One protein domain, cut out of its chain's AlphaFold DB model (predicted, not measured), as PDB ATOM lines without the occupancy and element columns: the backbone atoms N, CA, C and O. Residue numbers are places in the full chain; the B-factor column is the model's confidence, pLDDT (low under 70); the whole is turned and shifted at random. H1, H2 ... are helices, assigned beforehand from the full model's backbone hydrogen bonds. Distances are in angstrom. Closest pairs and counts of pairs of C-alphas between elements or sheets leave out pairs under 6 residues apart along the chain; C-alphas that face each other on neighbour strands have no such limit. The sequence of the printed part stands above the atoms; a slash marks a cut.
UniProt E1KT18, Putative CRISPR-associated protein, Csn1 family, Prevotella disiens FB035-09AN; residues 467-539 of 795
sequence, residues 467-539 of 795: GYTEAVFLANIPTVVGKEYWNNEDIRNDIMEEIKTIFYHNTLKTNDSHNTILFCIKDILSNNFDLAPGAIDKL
ATOM      1  N   GLY A 467       1.818  44.837  -5.189       91.12
ATOM      2  CA  GLY A 467       1.407  45.248  -3.849       91.12
ATOM      3  C   GLY A 467      -0.113  45.155  -3.670       91.12
ATOM      4  O   GLY A 467      -0.872  45.075  -4.634       91.12
ATOM      5  N   TYR A 468      -0.601  45.205  -2.423       92.31
ATOM      6  CA  TYR A 468      -2.048  45.151  -2.149       92.31
ATOM      7  C   TYR A 468      -2.837  46.240  -2.896       92.31
ATOM      8  O   TYR A 468      -3.884  45.951  -3.467       92.31
ATOM      9  N   THR A 469      -2.333  47.475  -2.902       89.81
ATOM     10  CA  THR A 469      -2.975  48.629  -3.551       89.81
ATOM     11  C   THR A 469      -3.193  48.386  -5.045       89.81
ATOM     12  O   THR A 469      -4.320  48.483  -5.524       89.81
ATOM     13  N   GLU A 470      -2.134  48.010  -5.760       90.69
ATOM     14  CA  GLU A 470      -2.148  47.712  -7.199       90.69
ATOM     15  C   GLU A 470      -3.042  46.505  -7.497       90.69
ATOM     16  O   GLU A 470      -3.929  46.565  -8.346       90.69
ATOM     17  N   ALA A 471      -2.879  45.427  -6.725       94.12
ATOM     18  CA  ALA A 471      -3.660  44.210  -6.883       94.12
ATOM     19  C   ALA A 471      -5.166  44.452  -6.685       94.12
ATOM     20  O   ALA A 471      -5.975  43.791  -7.330       94.12
ATOM     21  N   VAL A 472      -5.567  45.397  -5.824       93.69
ATOM     22  CA  VAL A 472      -6.977  45.786  -5.663       93.69
ATOM     23  C   VAL A 472      -7.509  46.488  -6.907       93.69
ATOM     24  O   VAL A 472      -8.595  46.119  -7.348       93.69
ATOM     25  N   PHE A 473      -6.771  47.440  -7.486       91.38
ATOM     26  CA  PHE A 473      -7.184  48.105  -8.730       91.38
ATOM     27  C   PHE A 473      -7.407  47.096  -9.864       91.38
ATOM     28  O   PHE A 473      -8.425  47.146 -10.552       91.38
ATOM     29  N   LEU A 474      -6.499  46.127  -9.989       92.31
ATOM     30  CA  LEU A 474      -6.544  45.093 -11.026       92.31
ATOM     31  C   LEU A 474      -7.624  44.026 -10.779       92.31
ATOM     32  O   LEU A 474      -8.201  43.483 -11.721       92.31
ATOM     33  N   ALA A 475      -7.944  43.738  -9.514       94.06
ATOM     34  CA  ALA A 475      -8.748  42.584  -9.110       94.06
ATOM     35  C   ALA A 475     -10.097  42.449  -9.827       94.06
ATOM     36  O   ALA A 475     -10.544  41.327 -10.086       94.06
ATOM     37  N   ASN A 476     -10.785  43.565 -10.094       93.62
ATOM     38  CA  ASN A 476     -12.118  43.517 -10.691       93.62
ATOM     39  C   ASN A 476     -12.163  43.809 -12.193       93.62
ATOM     40  O   ASN A 476     -13.220  43.601 -12.787       93.62
ATOM     41  N   ILE A 477     -11.040  44.179 -12.816       91.75
ATOM     42  CA  ILE A 477     -10.945  44.406 -14.268       91.75
ATOM     43  C   ILE A 477     -11.473  43.211 -15.076       91.75
ATOM     44  O   ILE A 477     -12.344  43.445 -15.910       91.75
ATOM     45  N   PRO A 478     -11.132  41.937 -14.768       91.50
ATOM     46  CA  PRO A 478     -11.659  40.786 -15.514       91.50
ATOM     47  C   PRO A 478     -13.192  40.697 -15.528       91.50
ATOM     48  O   PRO A 478     -13.793  40.088 -16.408       91.50
ATOM     49  N   THR A 479     -13.849  41.245 -14.498       90.50
ATOM     50  CA  THR A 479     -15.318  41.288 -14.413       90.50
ATOM     51  C   THR A 479     -15.896  42.497 -15.149       90.50
ATOM     52  O   THR A 479     -17.040  42.420 -15.586       90.50
ATOM     53  N   VAL A 480     -15.140  43.594 -15.251       89.88
ATOM     54  CA  VAL A 480     -15.547  44.832 -15.930       89.88
ATOM     55  C   VAL A 480     -15.456  44.671 -17.442       89.88
ATOM     56  O   VAL A 480     -16.465  44.877 -18.103       89.88
ATOM     57  N   VAL A 481     -14.302  44.237 -17.963       89.19
ATOM     58  CA  VAL A 481     -14.113  44.033 -19.414       89.19
ATOM     59  C   VAL A 481     -14.824  42.783 -19.924       89.19
ATOM     60  O   VAL A 481     -15.166  42.694 -21.089       89.19
ATOM     61  N   GLY A 482     -15.090  41.813 -19.046       88.00
ATOM     62  CA  GLY A 482     -15.717  40.546 -19.407       88.00
ATOM     63  C   GLY A 482     -14.706  39.419 -19.619       88.00
ATOM     64  O   GLY A 482     -13.534  39.623 -19.927       88.00
ATOM     65  N   LYS A 483     -15.166  38.179 -19.410       85.12
ATOM     66  CA  LYS A 483     -14.294  36.993 -19.443       85.12
ATOM     67  C   LYS A 483     -13.745  36.687 -20.831       85.12
ATOM     68  O   LYS A 483     -12.675  36.106 -20.913       85.12
ATOM     69  N   GLU A 484     -14.486  37.021 -21.879       85.25
ATOM     70  CA  GLU A 484     -14.081  36.761 -23.262       85.25
ATOM     71  C   GLU A 484     -12.823  37.562 -23.600       85.25
ATOM     72  O   GLU A 484     -11.801  36.967 -23.930       85.25
ATOM     73  N   TYR A 485     -12.852  38.875 -23.354       86.06
ATOM     74  CA  TYR A 485     -11.691  39.751 -23.509       86.06
ATOM     75  C   TYR A 485     -10.543  39.381 -22.567       86.06
ATOM     76  O   TYR A 485      -9.405  39.270 -23.002       86.06
ATOM     77  N   TRP A 486     -10.822  39.119 -21.285       88.69
ATOM     78  CA  TRP A 486      -9.759  38.821 -20.314       88.69
ATOM     79  C   TRP A 486      -9.057  37.469 -20.537       88.69
ATOM     80  O   TRP A 486      -7.925  37.263 -20.092       88.69
ATOM     81  N   ASN A 487      -9.741  36.510 -21.165       89.06
ATOM     82  CA  ASN A 487      -9.148  35.216 -21.494       89.06
ATOM     83  C   ASN A 487      -8.281  35.276 -22.760       89.06
ATOM     84  O   ASN A 487      -7.478  34.366 -22.950       89.06
ATOM     85  N   ASN A 488      -8.424  36.316 -23.589       90.44
ATOM     86  CA  ASN A 488      -7.498  36.589 -24.679       90.44
ATOM     87  C   ASN A 488      -6.176  37.112 -24.090       90.44
ATOM     88  O   ASN A 488      -6.162  38.067 -23.313       90.44
ATOM     89  N   GLU A 489      -5.077  36.432 -24.406       89.94
ATOM     90  CA  GLU A 489      -3.769  36.706 -23.818       89.94
ATOM     91  C   GLU A 489      -3.183  38.043 -24.272       89.94
ATOM     92  O   GLU A 489      -2.684  38.774 -23.418       89.94
ATOM     93  N   ASP A 490      -3.324  38.391 -25.552       88.56
ATOM     94  CA  ASP A 490      -2.800  39.636 -26.122       88.56
ATOM     95  C   ASP A 490      -3.496  40.842 -25.483       88.56
ATOM     96  O   ASP A 490      -2.860  41.662 -24.829       88.56
ATOM     97  N   ILE A 491      -4.835  40.847 -25.510       86.19
ATOM     98  CA  ILE A 491      -5.657  41.910 -24.908       86.19
ATOM     99  C   ILE A 491      -5.352  42.062 -23.415       86.19
ATOM    100  O   ILE A 491      -5.259  43.169 -22.883       86.19
ATOM    101  N   ARG A 492      -5.207  40.942 -22.698       88.88
ATOM    102  CA  ARG A 492      -4.869  40.969 -21.273       88.88
ATOM    103  C   ARG A 492      -3.484  41.573 -21.042       88.88
ATOM    104  O   ARG A 492      -3.325  42.304 -20.065       88.88
ATOM    105  N   ASN A 493      -2.499  41.241 -21.869       88.00
ATOM    106  CA  ASN A 493      -1.144  41.766 -21.737       88.00
ATOM    107  C   ASN A 493      -1.113  43.270 -22.019       88.00
ATOM    108  O   ASN A 493      -0.571  43.996 -21.185       88.00
ATOM    109  N   ASP A 494      -1.802  43.732 -23.062       87.06
ATOM    110  CA  ASP A 494      -1.927  45.155 -23.406       87.06
ATOM    111  C   ASP A 494      -2.512  45.961 -22.234       87.06
ATOM    112  O   ASP A 494      -1.892  46.907 -21.742       87.06
ATOM    113  N   ILE A 495      -3.649  45.512 -21.678       85.69
ATOM    114  CA  ILE A 495      -4.264  46.141 -20.491       85.69
ATOM    115  C   ILE A 495      -3.264  46.200 -19.326       85.69
ATOM    116  O   ILE A 495      -3.177  47.194 -18.600       85.69
ATOM    117  N   MET A 496      -2.532  45.111 -19.086       87.88
ATOM    118  CA  MET A 496      -1.602  45.028 -17.962       87.88
ATOM    119  C   MET A 496      -0.373  45.926 -18.154       87.88
ATOM    120  O   MET A 496       0.132  46.449 -17.159       87.88
ATOM    121  N   GLU A 497       0.117  46.111 -19.377       86.75
ATOM    122  CA  GLU A 497       1.237  47.006 -19.688       86.75
ATOM    123  C   GLU A 497       0.860  48.481 -19.539       86.75
ATOM    124  O   GLU A 497       1.577  49.234 -18.867       86.75
ATOM    125  N   GLU A 498      -0.301  48.886 -20.050       84.69
ATOM    126  CA  GLU A 498      -0.797  50.256 -19.889       84.69
ATOM    127  C   GLU A 498      -0.988  50.615 -18.406       84.69
ATOM    128  O   GLU A 498      -0.546  51.668 -17.933       84.69
ATOM    129  N   ILE A 499      -1.568  49.705 -17.616       85.19
ATOM    130  CA  ILE A 499      -1.780  49.945 -16.183       85.19
ATOM    131  C   ILE A 499      -0.458  49.959 -15.402       85.19
ATOM    132  O   ILE A 499      -0.300  50.765 -14.479       85.19
ATOM    133  N   LYS A 500       0.523  49.118 -15.761       84.88
ATOM    134  CA  LYS A 500       1.870  49.175 -15.157       84.88
ATOM    135  C   LYS A 500       2.531  50.528 -15.410       84.88
ATOM    136  O   LYS A 500       3.136  51.078 -14.489       84.88
ATOM    137  N   THR A 501       2.368  51.077 -16.612       83.44
ATOM    138  CA  THR A 501       2.862  52.410 -16.977       83.44
ATOM    139  C   THR A 501       2.221  53.490 -16.099       83.44
ATOM    140  O   THR A 501       2.936  54.305 -15.512       83.44
ATOM    141  N   ILE A 502       0.900  53.431 -15.872       83.31
ATOM    142  CA  ILE A 502       0.204  54.332 -14.932       83.31
ATOM    143  C   ILE A 502       0.798  54.248 -13.521       83.31
ATOM    144  O   ILE A 502       1.059  55.276 -12.889       83.31
ATOM    145  N   PHE A 503       1.008  53.035 -13.002       82.88
ATOM    146  CA  PHE A 503       1.572  52.866 -11.663       82.88
ATOM    147  C   PHE A 503       2.990  53.437 -11.568       82.88
ATOM    148  O   PHE A 503       3.281  54.141 -10.599       82.88
ATOM    149  N   TYR A 504       3.827  53.200 -12.581       77.38
ATOM    150  CA  TYR A 504       5.196  53.708 -12.646       77.38
ATOM    151  C   TYR A 504       5.255  55.244 -12.640       77.38
ATOM    152  O   TYR A 504       5.966  55.829 -11.816       77.38
ATOM    153  N   HIS A 505       4.459  55.914 -13.479       72.94
ATOM    154  CA  HIS A 505       4.414  57.380 -13.512       72.94
ATOM    155  C   HIS A 505       3.901  57.978 -12.198       72.94
ATOM    156  O   HIS A 505       4.464  58.953 -11.698       72.94
ATOM    157  N   ASN A 506       2.904  57.351 -11.566       70.44
ATOM    158  CA  ASN A 506       2.404  57.817 -10.275       70.44
ATOM    159  C   ASN A 506       3.448  57.679  -9.146       70.44
ATOM    160  O   ASN A 506       3.488  58.505  -8.233       70.44
ATOM    161  N   THR A 507       4.335  56.678  -9.200       60.59
ATOM    162  CA  THR A 507       5.459  56.582  -8.252       60.59
ATOM    163  C   THR A 507       6.501  57.690  -8.406       60.59
ATOM    164  O   THR A 507       7.173  58.004  -7.423       60.59
ATOM    165  N   LEU A 508       6.624  58.307  -9.586       56.03
ATOM    166  CA  LEU A 508       7.614  59.352  -9.870       56.03
ATOM    167  C   LEU A 508       7.154  60.773  -9.496       56.03
ATOM    168  O   LEU A 508       7.958  61.696  -9.598       56.03
ATOM    169  N   LYS A 509       5.905  60.963  -9.033       54.59
ATOM    170  CA  LYS A 509       5.328  62.277  -8.665       54.59
ATOM    171  C   LYS A 509       5.617  63.384  -9.701       54.59
ATOM    172  O   LYS A 509       5.901  64.521  -9.333       54.59
ATOM    173  N   THR A 510       5.576  63.070 -10.994       47.50
ATOM    174  CA  THR A 510       5.658  64.097 -12.040       47.50
ATOM    175  C   THR A 510       4.429  65.006 -11.925       47.50
ATOM    176  O   THR A 510       3.309  64.508 -11.880       47.50
ATOM    177  N   ASN A 511       4.652  66.318 -11.819       43.03
ATOM    178  CA  ASN A 511       3.705  67.378 -11.432       43.03
ATOM    179  C   ASN A 511       2.459  67.597 -12.330       43.03
ATOM    180  O   ASN A 511       1.840  68.650 -12.227       43.03
ATOM    181  N   ASP A 512       2.021  66.634 -13.144       47.00
ATOM    182  CA  ASP A 512       0.724  66.723 -13.834       47.00
ATOM    183  C   ASP A 512      -0.405  66.221 -12.924       47.00
ATOM    184  O   ASP A 512      -1.020  65.165 -13.086       47.00
ATOM    185  N   SER A 513      -0.656  67.014 -11.888       54.41
ATOM    186  CA  SER A 513      -1.851  66.927 -11.063       54.41
ATOM    187  C   SER A 513      -3.063  67.267 -11.919       54.41
ATOM    188  O   SER A 513      -3.170  68.421 -12.295       54.41
ATOM    189  N   HIS A 514      -3.945  66.301 -12.197       50.28
ATOM    190  CA  HIS A 514      -5.413  66.468 -12.278       50.28
ATOM    191  C   HIS A 514      -6.137  65.101 -12.239       50.28
ATOM    192  O   HIS A 514      -7.254  65.027 -11.728       50.28
ATOM    193  N   ASN A 515      -5.498  63.994 -12.656       61.66
ATOM    194  CA  ASN A 515      -6.159  62.685 -12.768       61.66
ATOM    195  C   ASN A 515      -5.662  61.652 -11.740       61.66
ATOM    196  O   ASN A 515      -4.470  61.403 -11.589       61.66
ATOM    197  N   THR A 516      -6.593  61.017 -11.020       77.00
ATOM    198  CA  THR A 516      -6.277  59.923 -10.080       77.00
ATOM    199  C   THR A 516      -5.961  58.621 -10.827       77.00
ATOM    200  O   THR A 516      -6.489  58.404 -11.912       77.00
ATOM    201  N   ILE A 517      -5.198  57.692 -10.222       80.69
ATOM    202  CA  ILE A 517      -4.961  56.341 -10.792       80.69
ATOM    203  C   ILE A 517      -6.272  55.693 -11.260       80.69
ATOM    204  O   ILE A 517      -6.339  55.120 -12.342       80.69
ATOM    205  N   LEU A 518      -7.322  55.790 -10.437       82.38
ATOM    206  CA  LEU A 518      -8.624  55.220 -10.768       82.38
ATOM    207  C   LEU A 518      -9.216  55.866 -12.019       82.38
ATOM    208  O   LEU A 518      -9.791  55.155 -12.834       82.38
ATOM    209  N   PHE A 519      -9.090  57.185 -12.157       82.69
ATOM    210  CA  PHE A 519      -9.557  57.902 -13.337       82.69
ATOM    211  C   PHE A 519      -8.829  57.422 -14.594       82.69
ATOM    212  O   PHE A 519      -9.498  57.060 -15.551       82.69
ATOM    213  N   CYS A 520      -7.497  57.311 -14.566       83.94
ATOM    214  CA  CYS A 520      -6.730  56.841 -15.724       83.94
ATOM    215  C   CYS A 520      -7.122  55.413 -16.132       83.94
ATOM    216  O   CYS A 520      -7.311  55.134 -17.310       83.94
ATOM    217  N   ILE A 521      -7.317  54.517 -15.156       85.25
ATOM    218  CA  ILE A 521      -7.798  53.155 -15.434       85.25
ATOM    219  C   ILE A 521      -9.215  53.191 -16.020       85.25
ATOM    220  O   ILE A 521      -9.512  52.442 -16.946       85.25
ATOM    221  N   LYS A 522     -10.108  54.041 -15.493       86.75
ATOM    222  CA  LYS A 522     -11.465  54.180 -16.036       86.75
ATOM    223  C   LYS A 522     -11.441  54.677 -17.484       86.75
ATOM    224  O   LYS A 522     -12.177  54.145 -18.307       86.75
ATOM    225  N   ASP A 523     -10.614  55.667 -17.781       85.00
ATOM    226  CA  ASP A 523     -10.511  56.257 -19.113       85.00
ATOM    227  C   ASP A 523     -10.048  55.221 -20.148       85.00
ATOM    228  O   ASP A 523     -10.770  54.945 -21.103       85.00
ATOM    229  N   ILE A 524      -8.945  54.519 -19.868       85.56
ATOM    230  CA  ILE A 524      -8.437  53.423 -20.710       85.56
ATOM    231  C   ILE A 524      -9.514  52.374 -20.982       85.56
ATOM    232  O   ILE A 524      -9.770  52.005 -22.125       85.56
ATOM    233  N   LEU A 525     -10.176  51.892 -19.926       86.69
ATOM    234  CA  LEU A 525     -11.161  50.827 -20.078       86.69
ATOM    235  C   LEU A 525     -12.411  51.291 -20.837       86.69
ATOM    236  O   LEU A 525     -13.016  50.476 -21.524       86.69
ATOM    237  N   SER A 526     -12.800  52.562 -20.710       85.88
ATOM    238  CA  SER A 526     -13.960  53.118 -21.425       85.88
ATOM    239  C   SER A 526     -13.662  53.368 -22.900       85.88
ATOM    240  O   SER A 526     -14.550  53.203 -23.728       85.88
ATOM    241  N   ASN A 527     -12.430  53.770 -23.221       84.56
ATOM    242  CA  ASN A 527     -12.032  54.115 -24.584       84.56
ATOM    243  C   ASN A 527     -11.680  52.872 -25.417       84.56
ATOM    244  O   ASN A 527     -11.898  52.872 -26.627       84.56
ATOM    245  N   ASN A 528     -11.191  51.805 -24.775       82.69
ATOM    246  CA  ASN A 528     -10.728  50.594 -25.461       82.69
ATOM    247  C   ASN A 528     -11.768  49.458 -25.513       82.69
ATOM    248  O   ASN A 528     -11.588  48.511 -26.280       82.69
ATOM    249  N   PHE A 529     -12.848  49.514 -24.721       83.94
ATOM    250  CA  PHE A 529     -13.842  48.434 -24.637       83.94
ATOM    251  C   PHE A 529     -15.283  48.950 -24.639       83.94
ATOM    252  O   PHE A 529     -15.602  49.946 -23.993       83.94
ATOM    253  N   ASP A 530     -16.184  48.204 -25.286       83.62
ATOM    254  CA  ASP A 530     -17.627  48.450 -25.204       83.62
ATOM    255  C   ASP A 530     -18.185  47.880 -23.888       83.62
ATOM    256  O   ASP A 530     -18.465  46.685 -23.745       83.62
ATOM    257  N   LEU A 531     -18.253  48.737 -22.867       85.75
ATOM    258  CA  LEU A 531     -18.635  48.353 -21.512       85.75
ATOM    259  C   LEU A 531     -20.139  48.527 -21.277       85.75
ATOM    260  O   LEU A 531     -20.714  49.588 -21.500       85.75
ATOM    261  N   ALA A 532     -20.769  47.513 -20.676       82.06
ATOM    262  CA  ALA A 532     -22.165  47.619 -20.254       82.06
ATOM    263  C   ALA A 532     -22.383  48.792 -19.263       82.06
ATOM    264  O   ALA A 532     -21.520  49.039 -18.408       82.06
ATOM    265  N   PRO A 533     -23.557  49.459 -19.277       82.31
ATOM    266  CA  PRO A 533     -23.846  50.574 -18.375       82.31
ATOM    267  C   PRO A 533     -23.585  50.233 -16.899       82.31
ATOM    268  O   PRO A 533     -24.061  49.222 -16.372       82.31
ATOM    269  N   GLY A 534     -22.789  51.067 -16.223       81.62
ATOM    270  CA  GLY A 534     -22.404  50.880 -14.819       81.62
ATOM    271  C   GLY A 534     -21.427  49.722 -14.557       81.62
ATOM    272  O   GLY A 534     -21.210  49.352 -13.399       81.62
ATOM    273  N   ALA A 535     -20.831  49.103 -15.586       84.75
ATOM    274  CA  ALA A 535     -19.776  48.102 -15.402       84.75
ATOM    275  C   ALA A 535     -18.526  48.721 -14.762       84.75
ATOM    276  O   ALA A 535     -17.960  48.140 -13.837       84.75
ATOM    277  N   ILE A 536     -18.154  49.923 -15.197       85.88
ATOM    278  CA  ILE A 536     -16.950  50.625 -14.751       85.88
ATOM    279  C   ILE A 536     -16.982  51.032 -13.273       85.88
ATOM    280  O   ILE A 536     -15.961  51.007 -12.586       85.88
ATOM    281  N   ASP A 537     -18.170  51.313 -12.737       84.56
ATOM    282  CA  ASP A 537     -18.363  51.665 -11.325       84.56
ATOM    283  C   ASP A 537     -18.179  50.473 -10.384       84.56
ATOM    284  O   ASP A 537     -18.115  50.630  -9.165       84.56
ATOM    285  N   LYS A 538     -18.045  49.264 -10.941       86.94
ATOM    286  CA  LYS A 538     -17.724  48.060 -10.174       86.94
ATOM    287  C   LYS A 538     -16.226  47.942  -9.890       86.94
ATOM    288  O   LYS A 538     -15.869  47.070  -9.098       86.94
ATOM    289  N   LEU A 539     -15.344  48.732 -10.515       89.75
ATOM    290  CA  LEU A 539     -13.903  48.690 -10.231       89.75
ATOM    291  C   LEU A 539     -13.637  48.870  -8.737       89.75
ATOM    292  O   LEU A 539     -14.290  49.669  -8.074       89.75
TER     293      LEU A 539
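This is residues 467 to 539 of the 795 residues of the protein "Putative CRISPR-associated protein, Csn1 family" of Prevotella disiens FB035-09AN (UniProt E1KT18). Picture a helical hairpin, the long H4 folded back on H5, with the shorter H1 close to both on one side, so that the centres of these three helices make a triangle. At one end of the hairpin residues 507 to 515 stick out as a free loop; at the other end the small helices H2 and H3 turn the chain from H1 into H4, and after H5 the tail of residues 529 to 539 loops out and folds back. The printed part has 73 residues with five named helices, in the order H1, H2, H3, H4, H5, and no named strand; the class is all helix. The whole is compact, with a radius of gyration of the C-alphas of 12.4 A, and spans 37 by 25 by 22 A, the free loop adding to its length.

Find C-alpha 468 at (-2.048, 45.151, -2.149); from there H1 runs through residues 468 to 475, 10.0 A long. Next come H2, residues 477 to 480, and H3, residues 483 to 487. Look for C-alpha 489 at (-3.769, 36.706, -23.818), where H4 begins; it covers residues 489 to 507 and is 26.9 A long. H5, residues 517 to 528, is 16.8 A long and ends with C-alpha 528 at (-10.728, 50.594, -25.461).

Start at H1, which is close to but not clearly touching H5: their closest C-alphas, Phe 473 and Leu 518, are 7.5 A apart, at a shallow tilt of 19 degrees, the same way. H1 is also close but not clearly touching to H4, with the C-alphas of Glu 470 and Phe 503 closest at 7.8 A; they run opposite ways at a shallow tilt of 32 degrees, only just short of steep. H1 and H2 meet only through their link. H2 is close but not clearly touching to H3, the closest C-alphas being Pro 478 and Trp 486 at 5.5 A. H3 and H4 only just touch, with 3 pairs of C-alphas within 8 A, and only at the corner by their link; the C-alphas of Trp 486 and Arg 492, 5.4 A apart, are closest. H4 and H5 form a hairpin: residues 499 to 506 touch residues 517 to 521, the C-alphas of Ile 499 and Ile 521 are closest at 6.9 A, and the helices run opposite ways at a shallow tilt of 31 degrees. H2 is apart from both H4 and H5. In H1, H3, H4 and H5 every O i to N i+4 pair is within hydrogen-bond range; H2 is too short for such a pair.

The two C-alphas farthest apart, Glu 484 and Asn 511, are 37.3 A apart. The printed part has no cut; the link from H4 to H5 is short and the other three are tight. Look at residues 507 to 515 for pLDDT under 70; the mean of the printed part of this model is 82.2.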